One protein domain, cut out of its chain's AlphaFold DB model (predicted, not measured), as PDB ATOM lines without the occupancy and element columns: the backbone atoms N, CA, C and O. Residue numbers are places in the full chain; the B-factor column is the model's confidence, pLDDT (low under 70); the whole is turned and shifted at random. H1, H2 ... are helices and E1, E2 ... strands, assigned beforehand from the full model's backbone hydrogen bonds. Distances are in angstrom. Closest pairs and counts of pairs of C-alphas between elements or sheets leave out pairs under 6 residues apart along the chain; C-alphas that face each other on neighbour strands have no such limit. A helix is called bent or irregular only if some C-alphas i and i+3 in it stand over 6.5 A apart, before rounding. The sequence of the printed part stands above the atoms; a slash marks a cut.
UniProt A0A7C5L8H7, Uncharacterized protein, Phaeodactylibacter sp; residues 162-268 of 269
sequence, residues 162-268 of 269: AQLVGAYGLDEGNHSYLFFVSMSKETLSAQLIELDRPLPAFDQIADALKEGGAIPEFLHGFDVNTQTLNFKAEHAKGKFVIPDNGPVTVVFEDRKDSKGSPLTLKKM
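This is residues 162 to 268 of the 269 residues of an uncharacterized protein of Phaeodactylibacter sp (UniProt A0A7C5L8H7). One antiparallel sheet of seven strands curls round like part of a barrel and folds back on itself, with E3, E2 and E1 in one leaf, E6, E5 and E4 in the other, and E7 as the hinge. The long unnamed stretch of residues 212 to 229 passes from one edge of the sheet to the other, tied by short pairings to E3 and to E4, while the one named helix, H1, lies across strands of the first leaf. The printed part has 107 residues, with E1 E2 E3 H1 E4 E5 E6 E7 along the chain, and is mostly strand. The sheet's order is E3 E2 E1 E7 E6 E5 E4, with two meanders, each strand the antiparallel neighbour of the one before: E1 E2 E3 and E4 E5 E6 E7. The whole is compact and rounded, with a radius of gyration of the C-alphas of 13.3 A and spans of 37 by 32 by 29 A.

Begin with E1, residues 166 to 171, and E2, residues 176 to 184, a hairpin whose directions stand at 173 degrees; look for N 168 and O 179, 2.8 A apart. E2 forms the next hairpin with E3, residues 187 to 195, an edge strand; here N 193 and O 178 are 2.7 A apart. Then comes H1, residues 202 to 211, which is on the sheet at a height over the sheet of 10.6 A. It lies over E3, only just, with 3 of its C-alphas falling there, and runs across the strands, at 68 degrees to E3 on the local plane. H1 is irregular, with C-alphas 203 and 206 at 7.3 A, and 4 of its 6 O i to N i+4 pairs are within hydrogen-bond range. Past it, residues 217 to 218 pair antiparallel with residues 191 to 192 of E3, and residues 223 to 224 pair antiparallel with residues 231 to 232 of E4, residues 230 to 233, the other edge strand. E4 forms a hairpin with E5, residues 236 to 241, where N 231 and O 238 are 2.8 A apart. E5 forms a hairpin with E6, residues 249 to 256, where N 251 and O 239 are 2.8 A apart; E6 bends by 96 degrees at residue 253. The last hairpin joins E6 to E7, residues 262 to 267, with N 250 and O 265 at 2.9 A. E7 is staggered: it pairs with E6 over residues 262 to 266 and with E1 over residues 266 to 267, where N 169 and O 266 are 2.8 A apart. The edge strands E3 and E4 are apart.

Find C-alpha 166 at (-21.173, 24.553, -3.174); from there E1 runs 16.6 A to C-alpha 171. E2 and E3, the longest strands with 9 residues each, both measure 26.5 A. H1 spans 15.2 A and ends at C-alpha 211, at (-29.672, 44.028, -5.160). E4, the shortest, measures 10.5 A, E5 16.2 A and E6 14.8 A. E7 runs 16.1 A and ends at C-alpha 267, at (-27.157, 21.614, -1.799).

The two C-alphas farthest apart, those of Glu 211 and Gln 227, are 38.6 A from each other. The printed part has no cut, and its first and last C-alphas, of Ala 162 and Met 268, are 15.0 A apart. The link from H1 to E4, with 18 residues, is long. The sheet is strongly twisted, its C-alphas lying up to 9.8 A off the best plane through them. The mean pLDDT of the printed part is 90.5, and residues 244 to 245, in the short link from E5 to E6, are under 70.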
ATOM      1  N   ALA A 162     -13.631  18.795  -0.940       84.44
ATOM      2  CA  ALA A 162     -14.168  19.318  -2.194       84.44
ATOM      3  C   ALA A 162     -15.622  18.884  -2.463       84.44
ATOM      4  O   ALA A 162     -16.370  19.605  -3.118       84.44
ATOM      5  N   GLN A 163     -16.069  17.744  -1.925       85.00
ATOM      6  CA  GLN A 163     -17.458  17.284  -2.069       85.00
ATOM      7  C   GLN A 163     -18.459  18.176  -1.314       85.00
ATOM      8  O   GLN A 163     -19.638  18.239  -1.677       85.00
ATOM      9  N   LEU A 164     -17.987  18.895  -0.293       92.12
ATOM     10  CA  LEU A 164     -18.787  19.809   0.524       92.12
ATOM     11  C   LEU A 164     -18.860  21.222  -0.073       92.12
ATOM     12  O   LEU A 164     -19.651  22.035   0.387       92.12
ATOM     13  N   VAL A 165     -18.053  21.528  -1.094       93.69
ATOM     14  CA  VAL A 165     -18.050  22.833  -1.768       93.69
ATOM     15  C   VAL A 165     -19.340  23.014  -2.563       93.69
ATOM     16  O   VAL A 165     -19.764  22.108  -3.287       93.69
ATOM     17  N   GLY A 166     -19.957  24.188  -2.450       93.31
ATOM     18  CA  GLY A 166     -21.173  24.553  -3.174       93.31
ATOM     19  C   GLY A 166     -22.048  25.546  -2.415       93.31
ATOM     20  O   GLY A 166     -21.686  26.020  -1.336       93.31
ATOM     21  N   ALA A 167     -23.210  25.850  -2.993       94.50
ATOM     22  CA  ALA A 167     -24.260  26.621  -2.337       94.50
ATOM     23  C   ALA A 167     -25.339  25.682  -1.788       94.50
ATOM     24  O   ALA A 167     -25.693  24.687  -2.420       94.50
ATOM     25  N   TYR A 168     -25.871  26.017  -0.621       96.94
ATOM     26  CA  TYR A 168     -26.930  25.292   0.058       96.94
ATOM     27  C   TYR A 168     -28.066  26.259   0.364       96.94
ATOM     28  O   TYR A 168     -27.815  27.361   0.845       96.94
ATOM     29  N   GLY A 169     -29.300  25.846   0.102       96.50
ATOM     30  CA  GLY A 169     -30.476  26.698   0.206       96.50
ATOM     31  C   GLY A 169     -31.579  26.111   1.080       96.50
ATOM     32  O   GLY A 169     -31.768  24.889   1.133       96.50
ATOM     33  N   LEU A 170     -32.335  26.996   1.724       96.62
ATOM     34  CA  LEU A 170     -33.661  26.724   2.277       96.62
ATOM     35  C   LEU A 170     -34.587  27.888   1.921       96.62
ATOM     36  O   LEU A 170     -34.276  29.030   2.245       96.62
ATOM     37  N   ASP A 171     -35.715  27.590   1.282       94.75
ATOM     38  CA  ASP A 171     -36.778  28.556   1.008       94.75
ATOM     39  C   ASP A 171     -37.940  28.347   1.986       94.75
ATOM     40  O   ASP A 171     -38.519  27.258   2.044       94.75
ATOM     41  N   GLU A 172     -38.281  29.382   2.748       93.19
ATOM     42  CA  GLU A 172     -39.431  29.400   3.653       93.19
ATOM     43  C   GLU A 172     -40.513  30.395   3.177       93.19
ATOM     44  O   GLU A 172     -41.423  30.764   3.924       93.19
ATOM     45  N   GLY A 173     -40.452  30.804   1.906       89.38
ATOM     46  CA  GLY A 173     -41.436  31.644   1.232       89.38
ATOM     47  C   GLY A 173     -41.125  33.128   1.373       89.38
ATOM     48  O   GLY A 173     -40.770  33.773   0.397       89.38
ATOM     49  N   ASN A 174     -41.253  33.685   2.577       89.75
ATOM     50  CA  ASN A 174     -40.995  35.118   2.800       89.75
ATOM     51  C   ASN A 174     -39.583  35.406   3.307       89.75
ATOM     52  O   ASN A 174     -39.164  36.558   3.341       89.75
ATOM     53  N   HIS A 175     -38.861  34.361   3.684       91.62
ATOM     54  CA  HIS A 175     -37.476  34.413   4.098       91.62
ATOM     55  C   HIS A 175     -36.771  33.152   3.609       91.62
ATOM     56  O   HIS A 175     -37.391  32.106   3.402       91.62
ATOM     57  N   SER A 176     -35.471  33.255   3.374       95.06
ATOM     58  CA  SER A 176     -34.673  32.136   2.894       95.06
ATOM     59  C   SER A 176     -33.242  32.212   3.405       95.06
ATOM     60  O   SER A 176     -32.766  33.257   3.849       95.06
ATOM     61  N   TYR A 177     -32.559  31.075   3.352       96.00
ATOM     62  CA  TYR A 177     -31.182  30.931   3.801       96.00
ATOM     63  C   TYR A 177     -30.315  30.452   2.647       96.00
ATOM     64  O   TYR A 177     -30.684  29.518   1.933       96.00
ATOM     65  N   LEU A 178     -29.138  31.057   2.514       96.25
ATOM     66  CA  LEU A 178     -28.075  30.626   1.618       96.25
ATOM     67  C   LEU A 178     -26.806  30.376   2.417       96.25
ATOM     68  O   LEU A 178     -26.305  31.263   3.099       96.25
ATOM     69  N   PHE A 179     -26.243  29.189   2.284       97.19
ATOM     70  CA  PHE A 179     -24.964  28.834   2.871       97.19
ATOM     71  C   PHE A 179     -23.983  28.472   1.763       97.19
ATOM     72  O   PHE A 179     -24.234  27.557   0.983       97.19
ATOM     73  N   PHE A 180     -22.868  29.189   1.683       96.31
ATOM     74  CA  PHE A 180     -21.816  28.913   0.711       96.31
ATOM     75  C   PHE A 180     -20.637  28.271   1.410       96.31
ATOM     76  O   PHE A 180     -20.138  28.803   2.400       96.31
ATOM     77  N   VAL A 181     -20.163  27.170   0.842       96.69
ATOM     78  CA  VAL A 181     -18.902  26.532   1.202       96.69
ATOM     79  C   VAL A 181     -17.975  26.662   0.008       96.69
ATOM     80  O   VAL A 181     -18.312  26.231  -1.095       96.69
ATOM     81  N   SER A 182     -16.799  27.235   0.227       94.31
ATOM     82  CA  SER A 182     -15.756  27.338  -0.788       94.31
ATOM     83  C   SER A 182     -14.457  26.720  -0.287       94.31
ATOM     84  O   SER A 182     -14.280  26.508   0.911       94.31
ATOM     85  N   MET A 183     -13.557  26.398  -1.210       91.88
ATOM     86  CA  MET A 183     -12.265  25.801  -0.900       91.88
ATOM     87  C   MET A 183     -11.167  26.626  -1.557       91.88
ATOM     88  O   MET A 183     -11.228  26.920  -2.750       91.88
ATOM     89  N   SER A 184     -10.154  26.990  -0.775       89.06
ATOM     90  CA  SER A 184      -8.927  27.609  -1.270       89.06
ATOM     91  C   SER A 184      -7.746  26.767  -0.815       89.06
ATOM     92  O   SER A 184      -7.526  26.590   0.385       89.06
ATOM     93  N   LYS A 185      -7.001  26.221  -1.783       83.81
ATOM     94  CA  LYS A 185      -5.991  25.175  -1.560       83.81
ATOM     95  C   LYS A 185      -6.616  23.962  -0.864       83.81
ATOM     96  O   LYS A 185      -7.309  23.197  -1.516       83.81
ATOM     97  N   GLU A 186      -6.427  23.830   0.445       81.38
ATOM     98  CA  GLU A 186      -6.923  22.719   1.268       81.38
ATOM     99  C   GLU A 186      -7.781  23.192   2.449       81.38
ATOM    100  O   GLU A 186      -8.103  22.421   3.351       81.38
ATOM    101  N   THR A 187      -8.150  24.473   2.474       88.19
ATOM    102  CA  THR A 187      -8.926  25.062   3.564       88.19
ATOM    103  C   THR A 187     -10.326  25.394   3.077       88.19
ATOM    104  O   THR A 187     -10.493  26.081   2.065       88.19
ATOM    105  N   LEU A 188     -11.328  24.903   3.807       93.69
ATOM    106  CA  LEU A 188     -12.717  25.291   3.603       93.69
ATOM    107  C   LEU A 188     -12.983  26.644   4.260       93.69
ATOM    108  O   LEU A 188     -12.500  26.927   5.354       93.69
ATOM    109  N   SER A 189     -13.790  27.461   3.604       95.94
ATOM    110  CA  SER A 189     -14.385  28.658   4.185       95.94
ATOM    111  C   SER A 189     -15.884  28.627   3.953       95.94
ATOM    112  O   SER A 189     -16.362  28.020   2.989       95.94
ATOM    113  N   ALA A 190     -16.626  29.271   4.850       97.44
ATOM    114  CA  ALA A 190     -18.066  29.286   4.752       97.44
ATOM    115  C   ALA A 190     -18.679  30.626   5.150       97.44
ATOM    116  O   ALA A 190     -18.151  31.348   5.998       97.44
ATOM    117  N   GLN A 191     -19.812  30.933   4.532       96.31
ATOM    118  CA  GLN A 191     -20.631  32.094   4.854       96.31
ATOM    119  C   GLN A 191     -22.110  31.720   4.796       96.31
ATOM    120  O   GLN A 191     -22.526  30.957   3.922       96.31
ATOM    121  N   LEU A 192     -22.894  32.266   5.720       96.12
ATOM    122  CA  LEU A 192     -24.345  32.142   5.753       96.12
ATOM    123  C   LEU A 192     -24.970  33.502   5.437       96.12
ATOM    124  O   LEU A 192     -24.487  34.537   5.886       96.12
ATOM    125  N   ILE A 193     -26.031  33.503   4.649       94.88
ATOM    126  CA  ILE A 193     -26.781  34.691   4.270       94.88
ATOM    127  C   ILE A 193     -28.249  34.410   4.546       94.88
ATOM    128  O   ILE A 193     -28.802  33.434   4.041       94.88
ATOM    129  N   GLU A 194     -28.867  35.283   5.328       93.50
ATOM    130  CA  GLU A 194     -30.313  35.314   5.520       93.50
ATOM    131  C   GLU A 194     -30.901  36.345   4.553       93.50
ATOM    132  O   GLU A 194     -30.345  37.430   4.356       93.50
ATOM    133  N   LEU A 195     -31.990  35.977   3.888       92.19
ATOM    134  CA  LEU A 195     -32.674  36.801   2.902       92.19
ATOM    135  C   LEU A 195     -34.112  37.029   3.356       92.19
ATOM    136  O   LEU A 195     -34.843  36.066   3.561       92.19
ATOM    137  N   ASP A 196     -34.558  38.284   3.381       91.25
ATOM    138  CA  ASP A 196     -35.961  38.656   3.636       91.25
ATOM    139  C   ASP A 196     -36.825  38.542   2.365       91.25
ATOM    140  O   ASP A 196     -37.533  39.469   1.965       91.25
ATOM    141  N   ARG A 197     -36.676  37.427   1.645       90.50
ATOM    142  CA  ARG A 197     -37.394  37.118   0.400       90.50
ATOM    143  C   ARG A 197     -37.289  35.623   0.061       90.50
ATOM    144  O   ARG A 197     -36.427  34.945   0.636       90.50
ATOM    145  N   PRO A 198     -38.087  35.124  -0.904       92.88
ATOM    146  CA  PRO A 198     -37.917  33.771  -1.424       92.88
ATOM    147  C   PRO A 198     -36.500  33.514  -1.942       92.88
ATOM    148  O   PRO A 198     -35.806  34.435  -2.397       92.88
ATOM    149  N   LEU A 199     -36.098  32.246  -1.918       92.94
ATOM    150  CA  LEU A 199     -34.802  31.815  -2.434       92.94
ATOM    151  C   LEU A 199     -34.751  32.032  -3.961       92.94
ATOM    152  O   LEU A 199     -35.584  31.471  -4.678       92.94
ATOM    153  N   PRO A 200     -33.800  32.824  -4.490       89.44
ATOM    154  CA  PRO A 200     -33.650  32.981  -5.934       89.44
ATOM    155  C   PRO A 200     -33.213  31.670  -6.603       89.44
ATOM    156  O   PRO A 200     -32.603  30.800  -5.974       89.44
ATOM    157  N   ALA A 201     -33.474  31.559  -7.908       87.69
ATOM    158  CA  ALA A 201     -32.903  30.493  -8.727       87.69
ATOM    159  C   ALA A 201     -31.365  30.555  -8.698       87.69
ATOM    160  O   ALA A 201     -30.782  31.627  -8.516       87.69
ATOM    161  N   PHE A 202     -30.701  29.407  -8.861       85.06
ATOM    162  CA  PHE A 202     -29.250  29.290  -8.673       85.06
ATOM    163  C   PHE A 202     -28.445  30.247  -9.570       85.06
ATOM    164  O   PHE A 202     -27.522  30.913  -9.101       85.06
ATOM    165  N   ASP A 203     -28.849  30.383 -10.831       85.81
ATOM    166  CA  ASP A 203     -28.265  31.292 -11.823       85.81
ATOM    167  C   ASP A 203     -28.512  32.781 -11.521       85.81
ATOM    168  O   ASP A 203     -27.802  33.643 -12.037       85.81
ATOM    169  N   GLN A 204     -29.466  33.092 -10.643       88.75
ATOM    170  CA  GLN A 204     -29.845  34.451 -10.248       88.75
ATOM    171  C   GLN A 204     -29.300  34.864  -8.875       88.75
ATOM    172  O   GLN A 204     -29.413  36.032  -8.497       88.75
ATOM    173  N   ILE A 205     -28.688  33.943  -8.121       88.19
ATOM    174  CA  ILE A 205     -28.165  34.204  -6.772       88.19
ATOM    175  C   ILE A 205     -27.235  35.423  -6.760       88.19
ATOM    176  O   ILE A 205     -27.357  36.283  -5.889       88.19
ATOM    177  N   ALA A 206     -26.307  35.513  -7.717       86.00
ATOM    178  CA  ALA A 206     -25.298  36.569  -7.728       86.00
ATOM    179  C   ALA A 206     -25.913  37.970  -7.857       86.00
ATOM    180  O   ALA A 206     -25.483  38.896  -7.172       86.00
ATOM    181  N   ASP A 207     -26.919  38.126  -8.715       85.19
ATOM    182  CA  ASP A 207     -27.585  39.412  -8.925       85.19
ATOM    183  C   ASP A 207     -28.547  39.723  -7.783       85.19
ATOM    184  O   ASP A 207     -28.528  40.829  -7.242       85.19
ATOM    185  N   ALA A 208     -29.259  38.706  -7.298       84.38
ATOM    186  CA  ALA A 208     -30.085  38.821  -6.114       84.38
ATOM    187  C   ALA A 208     -29.262  39.353  -4.922       84.38
ATOM    188  O   ALA A 208     -29.703  40.286  -4.244       84.38
ATOM    189  N   LEU A 209     -28.067  38.812  -4.662       85.44
ATOM    190  CA  LEU A 209     -27.206  39.258  -3.558       85.44
ATOM    191  C   LEU A 209     -26.718  40.707  -3.714       85.44
ATOM    192  O   LEU A 209     -26.600  41.405  -2.710       85.44
ATOM    193  N   LYS A 210     -26.486  41.188  -4.944       84.12
ATOM    194  CA  LYS A 210     -26.112  42.593  -5.196       84.12
ATOM    195  C   LYS A 210     -27.263  43.558  -4.916       84.12
ATOM    196  O   LYS A 210     -27.033  44.643  -4.394       84.12
ATOM    197  N   GLU A 211     -28.484  43.174  -5.275       79.75
ATOM    198  CA  GLU A 211     -29.672  44.028  -5.160       79.75
ATOM    199  C   GLU A 211     -30.270  44.039  -3.749       79.75
ATOM    200  O   GLU A 211     -30.806  45.050  -3.305       79.75
ATOM    201  N   GLY A 212     -30.196  42.906  -3.044       70.31
ATOM    202  CA  GLY A 212     -30.940  42.676  -1.805       70.31
ATOM    203  C   GLY A 212     -30.318  43.262  -0.537       70.31
ATOM    204  O   GLY A 212     -30.927  43.151   0.519       70.31
ATOM    205  N   GLY A 213     -29.109  43.833  -0.602       70.25
ATOM    206  CA  GLY A 213     -28.424  44.390   0.574       70.25
ATOM    207  C   GLY A 213     -28.135  43.373   1.688       70.25
ATOM    208  O   GLY A 213     -27.867  43.771   2.820       70.25
ATOM    209  N   ALA A 214     -28.203  42.072   1.386       82.06
ATOM    210  CA  ALA A 214     -28.005  41.014   2.364       82.06
ATOM    211  C   ALA A 214     -26.552  41.003   2.856       82.06
ATOM    212  O   ALA A 214     -25.612  41.050   2.059       82.06
ATOM    213  N   ILE A 215     -26.372  40.937   4.173       85.19
ATOM    214  CA  ILE A 215     -25.051  40.955   4.801       85.19
ATOM    215  C   ILE A 215     -24.627  39.504   5.051       85.19
ATOM    216  O   ILE A 215     -25.291  38.815   5.826       85.19
ATOM    217  N   PRO A 216     -23.546  39.018   4.417       90.88
ATOM    218  CA  PRO A 216     -23.050  37.681   4.686       90.88
ATOM    219  C   PRO A 216     -22.441  37.603   6.085       90.88
ATOM    220  O   PRO A 216     -21.568  38.392   6.453       90.88
ATOM    221  N   GLU A 217     -22.862  36.600   6.843       94.06
ATOM    222  CA  GLU A 217     -22.199  36.175   8.063       94.06
ATOM    223  C   GLU A 217     -21.059  35.220   7.699       94.06
ATOM    224  O   GLU A 217     -21.282  34.074   7.300       94.06
ATOM    225  N   PHE A 218     -19.819  35.685   7.834       94.62
ATOM    226  CA  PHE A 218     -18.646  34.838   7.649       94.62
ATOM    227  C   PHE A 218     -18.452  33.934   8.866       94.62
ATOM    228  O   PHE A 218     -18.285  34.405   9.990       94.62
ATOM    229  N   LEU A 219     -18.416  32.622   8.639       94.81
ATOM    230  CA  LEU A 219     -18.179  31.650   9.700       94.81
ATOM    231  C   LEU A 219     -16.675  31.553   9.979       94.81
ATOM    232  O   LEU A 219     -15.964  30.706   9.433       94.81
ATOM    233  N   HIS A 220     -16.160  32.454  10.812       93.94
ATOM    234  CA  HIS A 220     -14.749  32.463  11.188       93.94
ATOM    235  C   HIS A 220     -14.351  31.174  11.921       93.94
ATOM    236  O   HIS A 220     -15.084  30.648  12.760       93.94
ATOM    237  N   GLY A 221     -13.173  30.645  11.574       93.06
ATOM    238  CA  GLY A 221     -12.684  29.378  12.120       93.06
ATOM    239  C   GLY A 221     -13.469  28.149  11.654       93.06
ATOM    240  O   GLY A 221     -13.447  27.143  12.359       93.06
ATOM    241  N   PHE A 222     -14.162  28.231  10.509       96.62
ATOM    242  CA  PHE A 222     -14.878  27.103   9.918       96.62
ATOM    243  C   PHE A 222     -13.942  25.912   9.682       96.62
ATOM    244  O   PHE A 222     -13.033  25.964   8.855       96.62
ATOM    245  N   ASP A 223     -14.181  24.835  10.423       94.50
ATOM    246  CA  ASP A 223     -13.401  23.603  10.395       94.50
ATOM    247  C   ASP A 223     -14.346  22.405  10.324       94.50
ATOM    248  O   ASP A 223     -15.351  22.358  11.040       94.50
ATOM    249  N   VAL A 224     -14.021  21.434   9.469       93.25
ATOM    250  CA  VAL A 224     -14.849  20.249   9.225       93.25
ATOM    251  C   VAL A 224     -14.073  18.993   9.583       93.25
ATOM    252  O   VAL A 224     -13.048  18.663   8.984       93.25
ATOM    253  N   ASN A 225     -14.629  18.207  10.500       89.06
ATOM    254  CA  ASN A 225     -14.153  16.858  10.735       89.06
ATOM    255  C   ASN A 225     -14.615  15.948   9.586       89.06
ATOM    256  O   ASN A 225     -15.727  15.434   9.590       89.06
ATOM    257  N   THR A 226     -13.738  15.709   8.613       81.31
ATOM    258  CA  THR A 226     -13.996  14.848   7.435       81.31
ATOM    259  C   THR A 226     -14.364  13.384   7.732       81.31
ATOM    260  O   THR A 226     -14.770  12.678   6.815       81.31
ATOM    261  N   GLN A 227     -14.221  12.909   8.975       77.69
ATOM    262  CA  GLN A 227     -14.647  11.561   9.374       77.69
ATOM    263  C   GLN A 227     -16.085  11.545   9.891       77.69
ATOM    264  O   GLN A 227     -16.821  10.600   9.628       77.69
ATOM    265  N   THR A 228     -16.487  12.573  10.643       83.69
ATOM    266  CA  THR A 228     -17.825  12.645  11.255       83.69
ATOM    267  C   THR A 228     -18.767  13.602  10.535       83.69
ATOM    268  O   THR A 228     -19.937  13.673  10.893       83.69
ATOM    269  N   LEU A 229     -18.250  14.366   9.570       91.12
ATOM    270  CA  LEU A 229     -18.919  15.458   8.864       91.12
ATOM    271  C   LEU A 229     -19.436  16.594   9.749       91.12
ATOM    272  O   LEU A 229     -20.174  17.458   9.278       91.12
ATOM    273  N   ASN A 230     -19.014  16.640  11.009       94.50
ATOM    274  CA  ASN A 230     -19.352  17.743  11.896       94.50
ATOM    275  C   ASN A 230     -18.479  18.949  11.556       94.50
ATOM    276  O   ASN A 230     -17.270  18.800  11.358       94.50
ATOM    277  N   PHE A 231     -19.077  20.131  11.545       96.12
ATOM    278  CA  PHE A 231     -18.358  21.387  11.431       96.12
ATOM    279  C   PHE A 231     -18.510  22.226  12.697       96.12
ATOM    280  O   PHE A 231     -19.502  22.135  13.428       96.12
ATOM    281  N   LYS A 232     -17.515  23.075  12.931       96.69
ATOM    282  CA  LYS A 232     -17.523  24.108  13.965       96.69
ATOM    283  C   LYS A 232     -17.009  25.418  13.378       96.69
ATOM    284  O   LYS A 232     -16.150  25.406  12.502       96.69
ATOM    285  N   ALA A 233     -17.521  26.519  13.892       95.56
ATOM    286  CA  ALA A 233     -17.055  27.880  13.684       95.56
ATOM    287  C   ALA A 233     -17.307  28.678  14.976       95.56
ATOM    288  O   ALA A 233     -17.922  28.167  15.914       95.56
ATOM    289  N   GLU A 234     -16.843  29.923  15.039       89.81
ATOM    290  CA  GLU A 234     -16.925  30.763  16.245       89.81
ATOM    291  C   GLU A 234     -18.361  30.922  16.794       89.81
ATOM    292  O   GLU A 234     -18.570  30.885  18.008       89.81
ATOM    293  N   HIS A 235     -19.359  31.014  15.907       89.31
ATOM    294  CA  HIS A 235     -20.783  31.191  16.246       89.31
ATOM    295  C   HIS A 235     -21.720  30.261  15.462       89.31
ATOM    296  O   HIS A 235     -22.889  30.576  15.231       89.31
ATOM    297  N   ALA A 236     -21.198  29.129  14.995       94.75
ATOM    298  CA  ALA A 236     -22.000  28.139  14.296       94.75
ATOM    299  C   ALA A 236     -21.451  26.736  14.536       94.75
ATOM    300  O   ALA A 236     -20.235  26.513  14.527       94.75
ATOM    301  N   LYS A 237     -22.341  25.762  14.666       96.50
ATOM    302  CA  LYS A 237     -21.977  24.347  14.638       96.50
ATOM    303  C   LYS A 237     -23.045  23.530  13.941       96.50
ATOM    304  O   LYS A 237     -24.230  23.861  13.942       96.50
ATOM    305  N   GLY A 238     -22.622  22.416  13.377       97.12
ATOM    306  CA  GLY A 238     -23.545  21.552  12.680       97.12
ATOM    307  C   GLY A 238     -22.858  20.374  12.037       97.12
ATOM    308  O   GLY A 238     -21.747  19.995  12.406       97.12
ATOM    309  N   LYS A 239     -23.530  19.799  11.049       96.75
ATOM    310  CA  LYS A 239     -23.017  18.659  10.302       96.75
ATOM    311  C   LYS A 239     -23.479  18.662   8.861       96.75
ATOM    312  O   LYS A 239     -24.582  19.113   8.554       96.75
ATOM    313  N   PHE A 240     -22.657  18.090   7.997       95.75
ATOM    314  CA  PHE A 240     -23.086  17.676   6.672       95.75
ATOM    315  C   PHE A 240     -23.707  16.282   6.744       95.75
ATOM    316  O   PHE A 240     -23.241  15.411   7.478       95.75
ATOM    317  N   VAL A 241     -24.753  16.062   5.958       91.44
ATOM    318  CA  VAL A 241     -25.342  14.744   5.732       91.44
ATOM    319  C   VAL A 241     -25.262  14.466   4.241       91.44
ATOM    320  O   VAL A 241     -25.803  15.211   3.428       91.44
ATOM    321  N   ILE A 242     -24.562  13.395   3.886       85.75
ATOM    322  CA  ILE A 242     -24.443  12.920   2.508       85.75
ATOM    323  C   ILE A 242     -25.319  11.668   2.409       85.75
ATOM    324  O   ILE A 242     -24.878  10.602   2.841       85.75
ATOM    325  N   PRO A 243     -26.578  11.785   1.948       75.19
ATOM    326  CA  PRO A 243     -27.455  10.627   1.830       75.19
ATOM    327  C   PRO A 243     -26.968   9.673   0.728       75.19
ATOM    328  O   PRO A 243     -26.206  10.063  -0.155       75.19
ATOM    329  N   ASP A 244     -27.430   8.420   0.769       55.97
ATOM    330  CA  ASP A 244     -27.180   7.448  -0.308       55.97
ATOM    331  C   ASP A 244     -27.778   7.899  -1.640       55.97
ATOM    332  O   ASP A 244     -27.157   7.714  -2.681       55.97
ATOM    333  N   ASN A 245     -28.952   8.531  -1.579       60.22
ATOM    334  CA  ASN A 245     -29.653   9.109  -2.713       60.22
ATOM    335  C   ASN A 245     -30.135  10.516  -2.335       60.22
ATOM    336  O   ASN A 245     -30.821  10.690  -1.322       60.22
ATOM    337  N   GLY A 246     -29.808  11.511  -3.160       73.19
ATOM    338  CA  GLY A 246     -30.265  12.892  -3.011       73.19
ATOM    339  C   GLY A 246     -29.155  13.901  -2.696       73.19
ATOM    340  O   GLY A 246     -27.982  13.542  -2.589       73.19
ATOM    341  N   PRO A 247     -29.518  15.189  -2.558       81.50
ATOM    342  CA  PRO A 247     -28.543  16.253  -2.377       81.50
ATOM    343  C   PRO A 247     -27.895  16.175  -0.996       81.50
ATOM    344  O   PRO A 247     -28.549  15.861   0.002       81.50
ATOM    345  N   VAL A 248     -26.616  16.553  -0.929       89.62
ATOM    346  CA  VAL A 248     -25.935  16.804   0.347       89.62
ATOM    347  C   VAL A 248     -26.725  17.859   1.114       89.62
ATOM    348  O   VAL A 248     -27.126  18.877   0.547       89.62
ATOM    349  N   THR A 249     -26.932  17.649   2.405       95.06
ATOM    350  CA  THR A 249     -27.552  18.650   3.271       95.06
ATOM    351  C   THR A 249     -26.575  19.121   4.331       95.06
ATOM    352  O   THR A 249     -25.614  18.432   4.678       95.06
ATOM    353  N   VAL A 250     -26.812  20.325   4.832       97.62
ATOM    354  CA  VAL A 250     -26.140  20.865   6.007       97.62
ATOM    355  C   VAL A 250     -27.198  21.127   7.069       97.62
ATOM    356  O   VAL A 250     -28.256  21.685   6.782       97.62
ATOM    357  N   VAL A 251     -26.930  20.678   8.288       97.69
ATOM    358  CA  VAL A 251     -27.806  20.849   9.447       97.69
ATOM    359  C   VAL A 251     -27.062  21.702  10.458       97.69
ATOM    360  O   VAL A 251     -26.045  21.260  10.992       97.69
ATOM    361  N   PHE A 252     -27.565  22.900  10.724       97.75
ATOM    362  CA  PHE A 252     -27.092  23.744  11.814       97.75
ATOM    363  C   PHE A 252     -27.775  23.304  13.109       97.75
ATOM    364  O   PHE A 252     -29.001  23.252  13.196       97.75
ATOM    365  N   GLU A 253     -26.985  22.958  14.121       93.88
ATOM    366  CA  GLU A 253     -27.496  22.452  15.403       93.88
ATOM    367  C   GLU A 253     -27.897  23.574  16.366       93.88
ATOM    368  O   GLU A 253     -28.657  23.354  17.308       93.88
ATOM    369  N   ASP A 254     -27.354  24.767  16.153       93.62
ATOM    370  CA  ASP A 254     -27.560  25.960  16.970       93.62
ATOM    371  C   ASP A 254     -28.482  26.996  16.318       93.62
ATOM    372  O   ASP A 254     -28.817  27.998  16.950       93.62
ATOM    373  N   ARG A 255     -28.953  26.731  15.096       94.00
ATOM    374  CA  ARG A 255     -29.924  27.568  14.383       94.00
ATOM    375  C   ARG A 255     -31.220  26.823  14.152       94.00
ATOM    376  O   ARG A 255     -31.241  25.596  14.049       94.00
ATOM    377  N   LYS A 256     -32.308  27.582  14.067       94.88
ATOM    378  CA  LYS A 256     -33.647  27.045  13.857       94.88
ATOM    379  C   LYS A 256     -34.298  27.673  12.636       94.88
ATOM    380  O   LYS A 256     -34.070  28.845  12.366       94.88
ATOM    381  N   ASP A 257     -35.094  26.876  11.941       92.75
ATOM    382  CA  ASP A 257     -35.997  27.332  10.890       92.75
ATOM    383  C   ASP A 257     -37.244  28.017  11.485       92.75
ATOM    384  O   ASP A 257     -37.437  28.064  12.710       92.75
ATOM    385  N   SER A 258     -38.137  28.509  10.622       90.81
ATOM    386  CA  SER A 258     -39.401  29.138  11.041       90.81
ATOM    387  C   SER A 258     -40.319  28.228  11.866       90.81
ATOM    388  O   SER A 258     -41.213  28.707  12.567       90.81
ATOM    389  N   LYS A 259     -40.104  26.909  11.812       91.56
ATOM    390  CA  LYS A 259     -40.869  25.890  12.542       91.56
ATOM    391  C   LYS A 259     -40.209  25.515  13.870       91.56
ATOM    392  O   LYS A 259     -40.738  24.673  14.596       91.56
ATOM    393  N   GLY A 260     -39.066  26.112  14.204       92.06
ATOM    394  CA  GLY A 260     -38.302  25.812  15.410       92.06
ATOM    395  C   GLY A 260     -37.477  24.520  15.337       92.06
ATOM    396  O   GLY A 260     -36.924  24.111  16.363       92.06
ATOM    397  N   SER A 261     -37.391  23.888  14.161       92.88
ATOM    398  CA  SER A 261     -36.554  22.710  13.897       92.88
ATOM    399  C   SER A 261     -35.125  23.136  13.544       92.88
ATOM    400  O   SER A 261     -34.937  24.275  13.125       92.88
ATOM    401  N   PRO A 262     -34.106  22.267  13.694       95.88
ATOM    402  CA  PRO A 262     -32.743  22.588  13.273       95.88
ATOM    403  C   PRO A 262     -32.695  23.053  11.815       95.88
ATOM    404  O   PRO A 262     -33.225  22.376  10.926       95.88
ATOM    405  N   LEU A 263     -32.050  24.193  11.573       97.38
ATOM    406  CA  LEU A 263     -31.970  24.789  10.245       97.38
ATOM    407  C   LEU A 263     -31.242  23.824   9.297       97.38
ATOM    408  O   LEU A 263     -30.051  23.550   9.455       97.38
ATOM    409  N   THR A 264     -31.976  23.298   8.318       97.38
ATOM    410  CA  THR A 264     -31.491  22.273   7.387       97.38
ATOM    411  C   THR A 264     -31.548  22.796   5.959       97.38
ATOM    412  O   THR A 264     -32.631  23.010   5.419       97.38
ATOM    413  N   LEU A 265     -30.385  22.966   5.332       97.56
ATOM    414  CA  LEU A 265     -30.258  23.481   3.972       97.56
ATOM    415  C   LEU A 265     -29.811  22.363   3.029       97.56
ATOM    416  O   LEU A 265     -29.020  21.494   3.402       97.56
ATOM    417  N   LYS A 266     -30.307  22.384   1.792       95.81
ATOM    418  CA  LYS A 266     -29.985  21.387   0.762       95.81
ATOM    419  C   LYS A 266     -29.036  21.982  -0.262       95.81
ATOM    420  O   LYS A 266     -29.219  23.133  -0.651       95.81
ATOM    421  N   LYS A 267     -28.054  21.204  -0.718       94.56
ATOM    422  CA  LYS A 267     -27.157  21.614  -1.799       94.56
ATOM    423  C   LYS A 267     -27.981  21.938  -3.043       94.56
ATOM    424  O   LYS A 267     -28.878  21.177  -3.406       94.56
ATOM    425  N   MET A 268     -27.707  23.094  -3.625       90.25
ATOM    426  CA  MET A 268     -28.344  23.571  -4.845       90.25
ATOM    427  C   MET A 268     -27.567  23.025  -6.048       90.25
ATOM    428  O   MET A 268     -26.334  22.986  -6.005       90.25
TER     429      MET A 268